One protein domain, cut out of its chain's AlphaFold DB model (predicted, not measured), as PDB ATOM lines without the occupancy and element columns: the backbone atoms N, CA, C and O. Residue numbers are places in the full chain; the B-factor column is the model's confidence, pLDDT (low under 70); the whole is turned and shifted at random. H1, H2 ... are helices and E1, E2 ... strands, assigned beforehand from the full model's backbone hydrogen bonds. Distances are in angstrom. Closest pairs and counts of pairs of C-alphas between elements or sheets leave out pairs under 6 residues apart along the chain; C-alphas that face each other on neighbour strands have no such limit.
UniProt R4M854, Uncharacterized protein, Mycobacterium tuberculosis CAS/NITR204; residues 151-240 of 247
ATOM      1  N   PHE A 151      -0.549  35.288  53.487       92.50
ATOM      2  CA  PHE A 151      -0.658  36.442  52.609       92.50
ATOM      3  C   PHE A 151      -0.413  35.985  51.176       92.50
ATOM      4  O   PHE A 151       0.461  35.164  50.918       92.50
ATOM      5  N   VAL A 152      -1.190  36.517  50.241       91.50
ATOM      6  CA  VAL A 152      -1.117  36.155  48.827       91.50
ATOM      7  C   VAL A 152      -1.201  37.422  47.986       91.50
ATOM      8  O   VAL A 152      -2.110  38.235  48.160       91.50
ATOM      9  N   ALA A 153      -0.271  37.581  47.047       90.56
ATOM     10  CA  ALA A 153      -0.315  38.622  46.027       90.56
ATOM     11  C   ALA A 153      -0.732  37.997  44.696       90.56
ATOM     12  O   ALA A 153      -0.090  37.075  44.206       90.56
ATOM     13  N   VAL A 154      -1.807  38.506  44.094       88.06
ATOM     14  CA  VAL A 154      -2.317  38.007  42.808       88.06
ATOM     15  C   VAL A 154      -2.606  39.149  41.848       88.06
ATOM     16  O   VAL A 154      -3.232  40.152  42.199       88.06
ATOM     17  N   ALA A 155      -2.187  38.990  40.593       83.50
ATOM     18  CA  ALA A 155      -2.486  39.956  39.537       83.50
ATOM     19  C   ALA A 155      -3.975  39.928  39.149       83.50
ATOM     20  O   ALA A 155      -4.633  40.966  39.005       83.50
ATOM     21  N   ARG A 156      -4.535  38.720  39.032       81.94
ATOM     22  CA  ARG A 156      -5.912  38.482  38.592       81.94
ATOM     23  C   ARG A 156      -6.687  37.685  39.628       81.94
ATOM     24  O   ARG A 156      -6.171  36.745  40.218       81.94
ATOM     25  N   LEU A 157      -7.950  38.060  39.817       82.75
ATOM     26  CA  LEU A 157      -8.874  37.388  40.735       82.75
ATOM     27  C   LEU A 157      -9.899  36.515  39.998       82.75
ATOM     28  O   LEU A 157     -10.792  35.975  40.638       82.75
ATOM     29  N   ASP A 158      -9.787  36.372  38.674       83.25
ATOM     30  CA  ASP A 158     -10.801  35.714  37.838       83.25
ATOM     31  C   ASP A 158     -11.068  34.274  38.284       83.25
ATOM     32  O   ASP A 158     -12.220  33.907  38.504       83.25
ATOM     33  N   ASN A 159     -10.010  33.490  38.523       84.06
ATOM     34  CA  ASN A 159     -10.137  32.112  39.005       84.06
ATOM     35  C   ASN A 159     -10.791  32.063  40.395       84.06
ATOM     36  O   ASN A 159     -11.737  31.307  40.607       84.06
ATOM     37  N   LEU A 160     -10.359  32.919  41.327       86.56
ATOM     38  CA  LEU A 160     -10.922  32.977  42.681       86.56
ATOM     39  C   LEU A 160     -12.398  33.402  42.680       86.56
ATOM     40  O   LEU A 160     -13.190  32.859  43.447       86.56
ATOM     41  N   ARG A 161     -12.796  34.317  41.790       84.50
ATOM     42  CA  ARG A 161     -14.195  34.737  41.632       84.50
ATOM     43  C   ARG A 161     -15.047  33.659  40.983       84.50
ATOM     44  O   ARG A 161     -16.083  33.312  41.531       84.50
ATOM     45  N   ARG A 162     -14.605  33.118  39.842       85.88
ATOM     46  CA  ARG A 162     -15.318  32.061  39.104       85.88
ATOM     47  C   ARG A 162     -15.553  30.842  39.986       85.88
ATOM     48  O   ARG A 162     -16.605  30.226  39.928       85.88
ATOM     49  N   SER A 163     -14.567  30.520  40.814       86.94
ATOM     50  CA  SER A 163     -14.635  29.418  41.765       86.94
ATOM     51  C   SER A 163     -15.538  29.712  42.977       86.94
ATOM     52  O   SER A 163     -15.896  28.780  43.689       86.94
ATOM     53  N   GLY A 164     -15.899  30.972  43.243       87.31
ATOM     54  CA  GLY A 164     -16.699  31.384  44.403       87.31
ATOM     55  C   GLY A 164     -15.917  31.549  45.713       87.31
ATOM     56  O   GLY A 164     -16.508  31.926  46.721       87.31
ATOM     57  N   ARG A 165     -14.594  31.316  45.726       90.19
ATOM     58  CA  ARG A 165     -13.762  31.369  46.948       90.19
ATOM     59  C   ARG A 165     -13.399  32.791  47.395       90.19
ATOM     60  O   ARG A 165     -12.849  32.971  48.476       90.19
ATOM     61  N   ILE A 166     -13.728  33.806  46.595       85.75
ATOM     62  CA  ILE A 166     -13.714  35.212  47.012       85.75
ATOM     63  C   ILE A 166     -15.054  35.863  46.648       85.75
ATOM     64  O   ILE A 166     -15.460  35.861  45.485       85.75
ATOM     65  N   SER A 167     -15.755  36.416  47.639       70.88
ATOM     66  CA  SER A 167     -17.064  37.054  47.459       70.88
ATOM     67  C   SER A 167     -16.954  38.585  47.402       70.88
ATOM     68  O   SER A 167     -16.172  39.195  48.131       70.88
ATOM     69  N   GLY A 168     -17.752  39.230  46.538       58.75
ATOM     70  CA  GLY A 168     -18.037  40.669  46.627       58.75
ATOM     71  C   GLY A 168     -18.053  41.465  45.313       58.75
ATOM     72  O   GLY A 168     -17.079  41.505  44.564       58.75
ATOM     73  N   ALA A 169     -19.126  42.246  45.133       46.78
ATOM     74  CA  ALA A 169     -19.303  43.296  44.119       46.78
ATOM     75  C   ALA A 169     -18.258  44.445  44.184       46.78
ATOM     76  O   ALA A 169     -18.174  45.270  43.281       46.78
ATOM     77  N   LYS A 170     -17.414  44.490  45.231       50.97
ATOM     78  CA  LYS A 170     -16.359  45.505  45.455       50.97
ATOM     79  C   LYS A 170     -15.017  45.190  44.791       50.97
ATOM     80  O   LYS A 170     -14.036  45.911  44.993       50.97
ATOM     81  N   VAL A 171     -14.949  44.122  44.001       52.91
ATOM     82  CA  VAL A 171     -13.776  43.823  43.179       52.91
ATOM     83  C   VAL A 171     -13.936  44.382  41.757       52.91
ATOM     84  O   VAL A 171     -13.224  43.955  40.862       52.91
ATOM     85  N   LEU A 172     -14.808  45.365  41.513       50.47
ATOM     86  CA  LEU A 172     -14.638  46.225  40.339       50.47
ATOM     87  C   LEU A 172     -13.398  47.095  40.586       50.47
ATOM     88  O   LEU A 172     -13.396  47.998  41.417       50.47
ATOM     89  N   GLY A 173     -12.291  46.739  39.949       53.28
ATOM     90  CA  GLY A 173     -11.029  47.455  40.046       53.28
ATOM     91  C   GLY A 173     -10.240  47.221  38.774       53.28
ATOM     92  O   GLY A 173     -10.308  46.131  38.204       53.28
ATOM     93  N   THR A 174      -9.531  48.254  38.330       54.50
ATOM     94  CA  THR A 174      -8.755  48.261  37.089       54.50
ATOM     95  C   THR A 174      -7.878  47.012  36.970       54.50
ATOM     96  O   THR A 174      -7.288  46.539  37.949       54.50
ATOM     97  N   ALA A 175      -7.798  46.459  35.757       59.38
ATOM     98  CA  ALA A 175      -7.050  45.237  35.463       59.38
ATOM     99  C   ALA A 175      -5.584  45.289  35.950       59.38
ATOM    100  O   ALA A 175      -5.023  44.249  36.278       59.38
ATOM    101  N   LEU A 176      -5.006  46.491  36.079       62.66
ATOM    102  CA  LEU A 176      -3.580  46.719  36.322       62.66
ATOM    103  C   LEU A 176      -3.101  46.646  37.784       62.66
ATOM    104  O   LEU A 176      -1.898  46.589  38.002       62.66
ATOM    105  N   ALA A 177      -3.972  46.663  38.797       76.25
ATOM    106  CA  ALA A 177      -3.498  46.593  40.188       76.25
ATOM    107  C   ALA A 177      -3.179  45.149  40.616       76.25
ATOM    108  O   ALA A 177      -3.945  44.245  40.303       76.25
ATOM    109  N   ILE A 178      -2.136  44.926  41.411       82.06
ATOM    110  CA  ILE A 178      -1.924  43.687  42.172       82.06
ATOM    111  C   ILE A 178      -2.812  43.699  43.416       82.06
ATOM    112  O   ILE A 178      -2.976  44.725  44.080       82.06
ATOM    113  N   LYS A 179      -3.434  42.560  43.716       85.06
ATOM    114  CA  LYS A 179      -4.390  42.399  44.808       85.06
ATOM    115  C   LYS A 179      -3.738  41.586  45.917       85.06
ATOM    116  O   LYS A 179      -3.308  40.461  45.680       85.06
ATOM    117  N   MET A 180      -3.694  42.166  47.109       84.81
ATOM    118  CA  MET A 180      -3.243  41.495  48.322       84.81
ATOM    119  C   MET A 180      -4.432  40.842  49.005       84.81
ATOM    120  O   MET A 180      -5.414  41.513  49.335       84.81
ATOM    121  N   VAL A 181      -4.331  39.543  49.224       82.19
ATOM    122  CA  VAL A 181      -5.353  38.705  49.836       82.19
ATOM    123  C   VAL A 181      -4.770  38.062  51.088       82.19
ATOM    124  O   VAL A 181      -3.597  37.696  51.107       82.19
ATOM    125  N   VAL A 182      -5.580  37.936  52.134       87.25
ATOM    126  CA  VAL A 182      -5.223  37.193  53.351       87.25
ATOM    127  C   VAL A 182      -6.217  36.071  53.603       87.25
ATOM    128  O   VAL A 182      -7.362  36.144  53.144       87.25
ATOM    129  N   TYR A 183      -5.774  35.059  54.343       84.00
ATOM    130  CA  TYR A 183      -6.641  34.012  54.874       84.00
ATOM    131  C   TYR A 183      -7.114  34.379  56.282       84.00
ATOM    132  O   TYR A 183      -6.304  34.572  57.182       84.00
ATOM    133  N   ASP A 184      -8.430  34.425  56.467       82.81
ATOM    134  CA  ASP A 184      -9.093  34.465  57.778       82.81
ATOM    135  C   ASP A 184     -10.270  33.481  57.757       82.81
ATOM    136  O   ASP A 184     -11.439  33.856  57.642       82.81
ATOM    137  N   GLY A 185      -9.960  32.184  57.656       85.44
ATOM    138  CA  GLY A 185     -10.933  31.156  57.265       85.44
ATOM    139  C   GLY A 185     -11.330  31.240  55.788       85.44
ATOM    140  O   GLY A 185     -11.493  30.228  55.126       85.44
ATOM    141  N   LYS A 186     -11.425  32.431  55.211       90.00
ATOM    142  CA  LYS A 186     -11.746  32.683  53.802       90.00
ATOM    143  C   LYS A 186     -10.740  33.645  53.185       90.00
ATOM    144  O   LYS A 186      -9.985  34.300  53.901       90.00
ATOM    145  N   LEU A 187     -10.774  33.770  51.861       90.19
ATOM    146  CA  LEU A 187      -9.963  34.751  51.145       90.19
ATOM    147  C   LEU A 187     -10.583  36.146  51.269       90.19
ATOM    148  O   LEU A 187     -11.726  36.369  50.863       90.19
ATOM    149  N   VAL A 188      -9.810  37.098  51.792       89.31
ATOM    150  CA  VAL A 188     -10.228  38.494  51.961       89.31
ATOM    151  C   VAL A 188      -9.259  39.423  51.236       89.31
ATOM    152  O   VAL A 188      -8.063  39.420  51.510       89.31
ATOM    153  N   LEU A 189      -9.775  40.243  50.314       88.06
ATOM    154  CA  LEU A 189      -9.003  41.306  49.663       88.06
ATOM    155  C   LEU A 189      -8.736  42.439  50.662       88.06
ATOM    156  O   LEU A 189      -9.674  43.119  51.071       88.06
ATOM    157  N   VAL A 190      -7.469  42.677  51.001       87.94
ATOM    158  CA  VAL A 190      -7.080  43.671  52.020       87.94
ATOM    159  C   VAL A 190      -6.452  44.931  51.443       87.94
ATOM    160  O   VAL A 190      -6.558  45.995  52.044       87.94
ATOM    161  N   GLN A 191      -5.787  44.843  50.290       85.69
ATOM    162  CA  GLN A 191      -5.079  45.983  49.704       85.69
ATOM    163  C   GLN A 191      -4.932  45.824  48.188       85.69
ATOM    164  O   GLN A 191      -4.911  44.713  47.654       85.69
ATOM    165  N   ARG A 192      -4.823  46.954  47.484       86.38
ATOM    166  CA  ARG A 192      -4.434  47.019  46.072       86.38
ATOM    167  C   ARG A 192      -3.113  47.765  45.956       86.38
ATOM    168  O   ARG A 192      -2.965  48.833  46.542       86.38
ATOM    169  N   VAL A 193      -2.184  47.208  45.196       87.56
ATOM    170  CA  VAL A 193      -0.840  47.750  44.976       87.56
ATOM    171  C   VAL A 193      -0.598  47.858  43.471       87.56
ATOM    172  O   VAL A 193      -1.212  47.137  42.693       87.56
ATOM    173  N   ARG A 194       0.237  48.797  43.021       86.50
ATOM    174  CA  ARG A 194       0.400  49.079  41.582       86.50
ATOM    175  C   ARG A 194       1.274  48.068  40.838       86.50
ATOM    176  O   ARG A 194       1.039  47.845  39.659       86.50
ATOM    177  N   THR A 195       2.269  47.484  41.498       89.50
ATOM    178  CA  THR A 195       3.260  46.595  40.870       89.50
ATOM    179  C   THR A 195       3.472  45.338  41.701       89.50
ATOM    180  O   THR A 195       3.193  45.334  42.903       89.50
ATOM    181  N   VAL A 196       3.977  44.277  41.062       88.62
ATOM    182  CA  VAL A 196       4.329  43.018  41.739       88.62
ATOM    183  C   VAL A 196       5.419  43.269  42.774       88.62
ATOM    184  O   VAL A 196       5.219  42.931  43.931       88.62
ATOM    185  N   SER A 197       6.496  43.969  42.413       90.94
ATOM    186  CA  SER A 197       7.611  44.248  43.329       90.94
ATOM    187  C   SER A 197       7.173  44.977  44.602       90.94
ATOM    188  O   SER A 197       7.593  44.614  45.695       90.94
ATOM    189  N   ASN A 198       6.279  45.967  44.490       91.56
ATOM    190  CA  ASN A 198       5.748  46.665  45.663       91.56
ATOM    191  C   ASN A 198       4.822  45.747  46.486       91.56
ATOM    192  O   ASN A 198       4.909  45.722  47.708       91.56
ATOM    193  N   ALA A 199       3.983  44.932  45.839       91.56
ATOM    194  CA  ALA A 199       3.148  43.959  46.544       91.56
ATOM    195  C   ALA A 199       3.989  42.930  47.323       91.56
ATOM    196  O   ALA A 199       3.669  42.633  48.472       91.56
ATOM    197  N   THR A 200       5.079  42.446  46.726       93.06
ATOM    198  CA  THR A 200       6.047  41.547  47.359       93.06
ATOM    199  C   THR A 200       6.729  42.210  48.553       93.06
ATOM    200  O   THR A 200       6.725  41.636  49.636       93.06
ATOM    201  N   ALA A 201       7.237  43.440  48.403       94.00
ATOM    202  CA  ALA A 201       7.859  44.179  49.504       94.00
ATOM    203  C   ALA A 201       6.891  44.379  50.684       94.00
ATOM    204  O   ALA A 201       7.217  44.035  51.816       94.00
ATOM    205  N   VAL A 202       5.658  44.820  50.406       93.31
ATOM    206  CA  VAL A 202       4.601  44.972  51.421       93.31
ATOM    207  C   VAL A 202       4.271  43.639  52.099       93.31
ATOM    208  O   VAL A 202       3.978  43.615  53.293       93.31
ATOM    209  N   MET A 203       4.282  42.528  51.357       94.31
ATOM    210  CA  MET A 203       4.053  41.200  51.925       94.31
ATOM    211  C   MET A 203       5.165  40.812  52.900       94.31
ATOM    212  O   MET A 203       4.859  40.417  54.021       94.31
ATOM    213  N   ILE A 204       6.427  40.970  52.493       95.62
ATOM    214  CA  ILE A 204       7.596  40.685  53.333       95.62
ATOM    215  C   ILE A 204       7.555  41.554  54.593       95.62
ATOM    216  O   ILE A 204       7.672  41.026  55.693       95.62
ATOM    217  N   ASP A 205       7.299  42.859  54.459       95.69
ATOM    218  CA  ASP A 205       7.194  43.773  55.602       95.69
ATOM    219  C   ASP A 205       6.122  43.334  56.601       95.69
ATOM    220  O   ASP A 205       6.374  43.313  57.806       95.69
ATOM    221  N   ARG A 206       4.939  42.941  56.114       94.19
ATOM    222  CA  ARG A 206       3.858  42.437  56.973       94.19
ATOM    223  C   ARG A 206       4.242  41.145  57.684       94.19
ATOM    224  O   ARG A 206       3.914  40.999  58.856       94.19
ATOM    225  N   VAL A 207       4.915  40.221  56.996       95.19
ATOM    226  CA  VAL A 207       5.395  38.972  57.606       95.19
ATOM    227  C   VAL A 207       6.427  39.281  58.691       95.19
ATOM    228  O   VAL A 207       6.266  38.809  59.809       95.19
ATOM    229  N   CYS A 208       7.421  40.128  58.416       96.00
ATOM    230  CA  CYS A 208       8.431  40.508  59.406       96.00
ATOM    231  C   CYS A 208       7.821  41.197  60.635       96.00
ATOM    232  O   CYS A 208       8.177  40.859  61.757       96.00
ATOM    233  N   GLN A 209       6.880  42.128  60.441       95.44
ATOM    234  CA  GLN A 209       6.188  42.805  61.546       95.44
ATOM    235  C   GLN A 209       5.363  41.843  62.404       95.44
ATOM    236  O   GLN A 209       5.285  42.011  63.616       95.44
ATOM    237  N   LEU A 210       4.723  40.863  61.768       94.56
ATOM    238  CA  LEU A 210       3.896  39.876  62.446       94.56
ATOM    239  C   LEU A 210       4.738  38.867  63.238       94.56
ATOM    240  O   LEU A 210       4.359  38.508  64.348       94.56
ATOM    241  N   VAL A 211       5.839  38.389  62.651       95.00
ATOM    242  CA  VAL A 211       6.735  37.414  63.286       95.00
ATOM    243  C   VAL A 211       7.513  38.070  64.426       95.00
ATOM    244  O   VAL A 211       7.550  37.520  65.524       95.00
ATOM    245  N   GLY A 212       8.074  39.260  64.194       92.69
ATOM    246  CA  GLY A 212       8.935  39.936  65.161       92.69
ATOM    247  C   GLY A 212      10.229  39.158  65.420       92.69
ATOM    248  O   GLY A 212      10.822  38.612  64.493       92.69
ATOM    249  N   ASP A 213      10.651  39.121  66.684       88.12
ATOM    250  CA  ASP A 213      11.903  38.483  67.114       88.12
ATOM    251  C   ASP A 213      11.825  36.956  67.346       88.12
ATOM    252  O   ASP A 213      12.823  36.270  67.107       88.12
ATOM    253  N   PRO A 214      10.707  36.375  67.838       90.19
ATOM    254  CA  PRO A 214      10.636  34.936  68.077       90.19
ATOM    255  C   PRO A 214      10.732  34.100  66.789       90.19
ATOM    256  O   PRO A 214      10.224  34.515  65.746       90.19
ATOM    257  N   PRO A 215      11.290  32.875  66.860       91.50
ATOM    258  CA  PRO A 215      11.327  31.977  65.714       91.50
ATOM    259  C   PRO A 215       9.913  31.573  65.275       91.50
ATOM    260  O   PRO A 215       9.048  31.248  66.096       91.50
ATOM    261  N   ALA A 216       9.701  31.521  63.962       93.94
ATOM    262  CA  ALA A 216       8.472  31.058  63.335       93.94
ATOM    263  C   ALA A 216       8.777  30.119  62.162       93.94
ATOM    264  O   ALA A 216       9.787  30.256  61.475       93.94
ATOM    265  N   ALA A 217       7.869  29.177  61.909       94.31
ATOM    266  CA  ALA A 217       7.914  28.377  60.694       94.31
ATOM    267  C   ALA A 217       7.373  29.203  59.519       94.31
ATOM    268  O   ALA A 217       6.289  29.782  59.611       94.31
ATOM    269  N   LEU A 218       8.122  29.241  58.417       96.19
ATOM    270  CA  LEU A 218       7.808  30.029  57.230       96.19
ATOM    271  C   LEU A 218       7.751  29.125  55.995       96.19
ATOM    272  O   LEU A 218       8.510  28.167  55.881       96.19
ATOM    273  N   ALA A 219       6.852  29.445  55.069       96.19
ATOM    274  CA  ALA A 219       6.764  28.791  53.769       96.19
ATOM    275  C   ALA A 219       6.381  29.815  52.698       96.19
ATOM    276  O   ALA A 219       5.500  30.653  52.926       96.19
ATOM    277  N   VAL A 220       7.015  29.733  51.532       97.00
ATOM    278  CA  VAL A 220       6.786  30.608  50.382       97.00
ATOM    279  C   VAL A 220       6.192  29.783  49.245       97.00
ATOM    280  O   VAL A 220       6.848  28.959  48.624       97.00
ATOM    281  N   HIS A 221       4.920  30.039  48.938       95.44
ATOM    282  CA  HIS A 221       4.234  29.388  47.819       95.44
ATOM    283  C   HIS A 221       4.318  30.235  46.555       95.44
ATOM    284  O   HIS A 221       4.153  31.454  46.605       95.44
ATOM    285  N   HIS A 222       4.468  29.574  45.409       94.81
ATOM    286  CA  HIS A 222       4.377  30.206  44.097       94.81
ATOM    287  C   HIS A 222       3.506  29.396  43.137       94.81
ATOM    288  O   HIS A 222       3.212  28.222  43.349       94.81
ATOM    289  N   VAL A 223       3.136  30.028  42.025       92.94
ATOM    290  CA  VAL A 223       2.510  29.363  40.880       92.94
ATOM    291  C   VAL A 223       3.407  29.605  39.676       92.94
ATOM    292  O   VAL A 223       3.430  30.714  39.154       92.94
ATOM    293  N   ALA A 224       4.165  28.579  39.277       92.75
ATOM    294  CA  ALA A 224       5.090  28.614  38.136       92.75
ATOM    295  C   ALA A 224       6.113  29.781  38.136       92.75
ATOM    296  O   ALA A 224       6.489  30.267  37.073       92.75
ATOM    297  N   ASP A 225       6.572  30.214  39.317       93.69
ATOM    298  CA  ASP A 225       7.592  31.257  39.487       93.69
ATOM    299  C   ASP A 225       8.541  30.927  40.665       93.69
ATOM    300  O   ASP A 225       8.493  31.563  41.723       93.69
ATOM    301  N   PRO A 226       9.369  29.874  40.527       94.88
ATOM    302  CA  PRO A 226      10.288  29.452  41.585       94.88
ATOM    303  C   PRO A 226      11.393  30.480  41.856       94.88
ATOM    304  O   PRO A 226      11.892  30.563  42.975       94.88
ATOM    305  N   ALA A 227      11.773  31.280  40.854       95.88
ATOM    306  CA  ALA A 227      12.783  32.322  41.015       95.88
ATOM    307  C   ALA A 227      12.298  33.410  41.984       95.88
ATOM    308  O   ALA A 227      12.964  33.670  42.983       95.88
ATOM    309  N   ALA A 228      11.095  33.958  41.771       93.62
ATOM    310  CA  ALA A 228      10.542  34.958  42.680       93.62
ATOM    311  C   ALA A 228      10.299  34.398  44.092       93.62
ATOM    312  O   ALA A 228      10.509  35.106  45.075       93.62
ATOM    313  N   ALA A 229       9.882  33.132  44.218       95.69
ATOM    314  CA  ALA A 229       9.771  32.479  45.524       95.69
ATOM    315  C   ALA A 229      11.118  32.407  46.256       95.69
ATOM    316  O   ALA A 229      11.179  32.733  47.442       95.69
ATOM    317  N   ASN A 230      12.194  32.043  45.555       96.31
ATOM    318  CA  ASN A 230      13.537  32.009  46.129       96.31
ATOM    319  C   ASN A 230      14.005  33.393  46.593       96.31
ATOM    320  O   ASN A 230      14.571  33.496  47.681       96.31
ATOM    321  N   ASP A 231      13.722  34.445  45.822       96.00
ATOM    322  CA  ASP A 231      14.053  35.823  46.202       96.00
ATOM    323  C   ASP A 231      13.304  36.250  47.474       96.00
ATOM    324  O   ASP A 231      13.894  36.827  48.390       96.00
ATOM    325  N   VAL A 232      12.011  35.918  47.580       97.00
ATOM    326  CA  VAL A 232      11.216  36.181  48.792       97.00
ATOM    327  C   VAL A 232      11.746  35.389  49.984       97.00
ATOM    328  O   VAL A 232      11.887  35.950  51.072       97.00
ATOM    329  N   ALA A 233      12.058  34.106  49.800       97.06
ATOM    330  CA  ALA A 233      12.593  33.261  50.861       97.06
ATOM    331  C   ALA A 233      13.949  33.776  51.369       97.06
ATOM    332  O   ALA A 233      14.173  33.805  52.578       97.06
ATOM    333  N   ALA A 234      14.826  34.230  50.469       96.44
ATOM    334  CA  ALA A 234      16.112  34.828  50.822       96.44
ATOM    335  C   ALA A 234      15.936  36.131  51.615       96.44
ATOM    336  O   ALA A 234      16.533  36.283  52.680       96.44
ATOM    337  N   ALA A 235      15.060  37.028  51.156       96.81
ATOM    338  CA  ALA A 235      14.776  38.284  51.850       96.81
ATOM    339  C   ALA A 235      14.169  38.066  53.248       96.81
ATOM    340  O   ALA A 235      14.482  38.798  54.187       96.81
ATOM    341  N   LEU A 236      13.303  37.058  53.409       96.94
ATOM    342  CA  LEU A 236      12.764  36.680  54.717       96.94
ATOM    343  C   LEU A 236      13.850  36.107  55.632       96.94
ATOM    344  O   LEU A 236      13.904  36.499  56.792       96.94
ATOM    345  N   ALA A 237      14.723  35.234  55.124       95.44
ATOM    346  CA  ALA A 237      15.814  34.652  55.905       95.44
ATOM    347  C   ALA A 237      16.822  35.711  56.389       95.44
ATOM    348  O   ALA A 237      17.290  35.641  57.521       95.44
ATOM    349  N   GLU A 238      17.117  36.721  55.566       95.69
ATOM    350  CA  GLU A 238      17.974  37.849  55.954       95.69
ATOM    351  C   GLU A 238      17.344  38.688  57.075       95.69
ATOM    352  O   GLU A 238      18.018  39.087  58.024       95.69
ATOM    353  N   ARG A 239      16.034  38.952  56.984       96.25
ATOM    354  CA  ARG A 239      15.318  39.836  57.918       96.25
ATOM    355  C   ARG A 239      14.813  39.142  59.180       96.25
ATOM    356  O   ARG A 239      14.483  39.832  60.140       96.25
ATOM    357  N   LEU A 240      14.721  37.816  59.174       96.25
ATOM    358  CA  LEU A 240      14.262  36.987  60.288       96.25
ATOM    359  C   LEU A 240      15.306  35.898  60.591       96.25
ATOM    360  O   LEU A 240      15.017  34.713  60.428       96.25
TER     361      LEU A 240
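AT A GLANCE: This is residues 151 to 240 of the 247 residues of an uncharacterized protein of Mycobacterium tuberculosis CAS/NITR204 (UniProt R4M854). A small, twisted three-stranded sheet has one long helix, H2, over one face; a second long helix, H3, packs on H2 away from the strands. A short helix, H1, and a long loop, residues 163 to 177, lie toward the other end of the longest axis, and a second long link, residues 212 to 225, folds back from the end of H2 to the beginning of H3, which runs the same way as H2. The printed part has 90 residues, with three named helices and three named strands in the order E1 H1 E2 E3 H2 H3. The sheet's order is E1 E2 E3, antiparallel throughout, and the class is mixed, helices and strands. The whole is compact, with a radius of gyration of the C-alphas of 13.8 A and spans of 39 by 26 by 21 A.

IN THESE COORDINATES: Start in the sheet, at C-alpha 151 at (-0.658, 36.442, 52.609), where E1 begins; it covers residues 151 to 154. E2, residues 178 to 184, is 19.5 A long, and E3, residues 186 to 193, is 20.6 A long. Find C-alpha 196 at (4.329, 43.018, 41.739); from there H2 runs through residues 196 to 211, over 22.4 A. H3, residues 226 to 239, is 20.0 A long and ends at C-alpha 239 at (15.318, 39.836, 57.918). H1 is short, residues 158 to 162.

HOW THE PARTS SIT: Look first at E2, the inner strand. It is antiparallel to E1 at 147 degrees, with N 152 and O 181 within hydrogen-bond range at 2.8 A. E2 and E3 form a hairpin, antiparallel at 150 degrees, with N 180 and O 191 within range at 2.9 A. The sheet is strongly twisted, but only just, with C-alphas up to 4.2 A off its best plane. H2 is on one face of the sheet, making two layers, a sheet with a helix on one face. Its height over the sheet is 9.6 A; it lies over E2 and runs along the strands, at 13 degrees to E2 on the local plane. The closest C-alphas of E1 and H2 are those of Ala 153 and Ala 199, 6.4 A apart. H3 touches H2, the closest C-alphas being those of Ile 204 and Leu 236, 6.7 A apart. Their lines stand at a steep tilt of 39 degrees, the same way. H3 is not on the sheet, and neither is H1, which is apart from H2 and H3. In H1, H2 and H3 every O i to N i+4 pair is within hydrogen-bond range.

THE WHOLE: The two C-alphas farthest apart are those of Arg 162 and Asp 213, at 39.6 A. The printed part has no cut. The links H1 to E2 and H2 to H3 are long, with 15 and 14 residues. The mean pLDDT of the printed part is 87.0; look for values under 70 at residues 168 to 176, in the first of these long links.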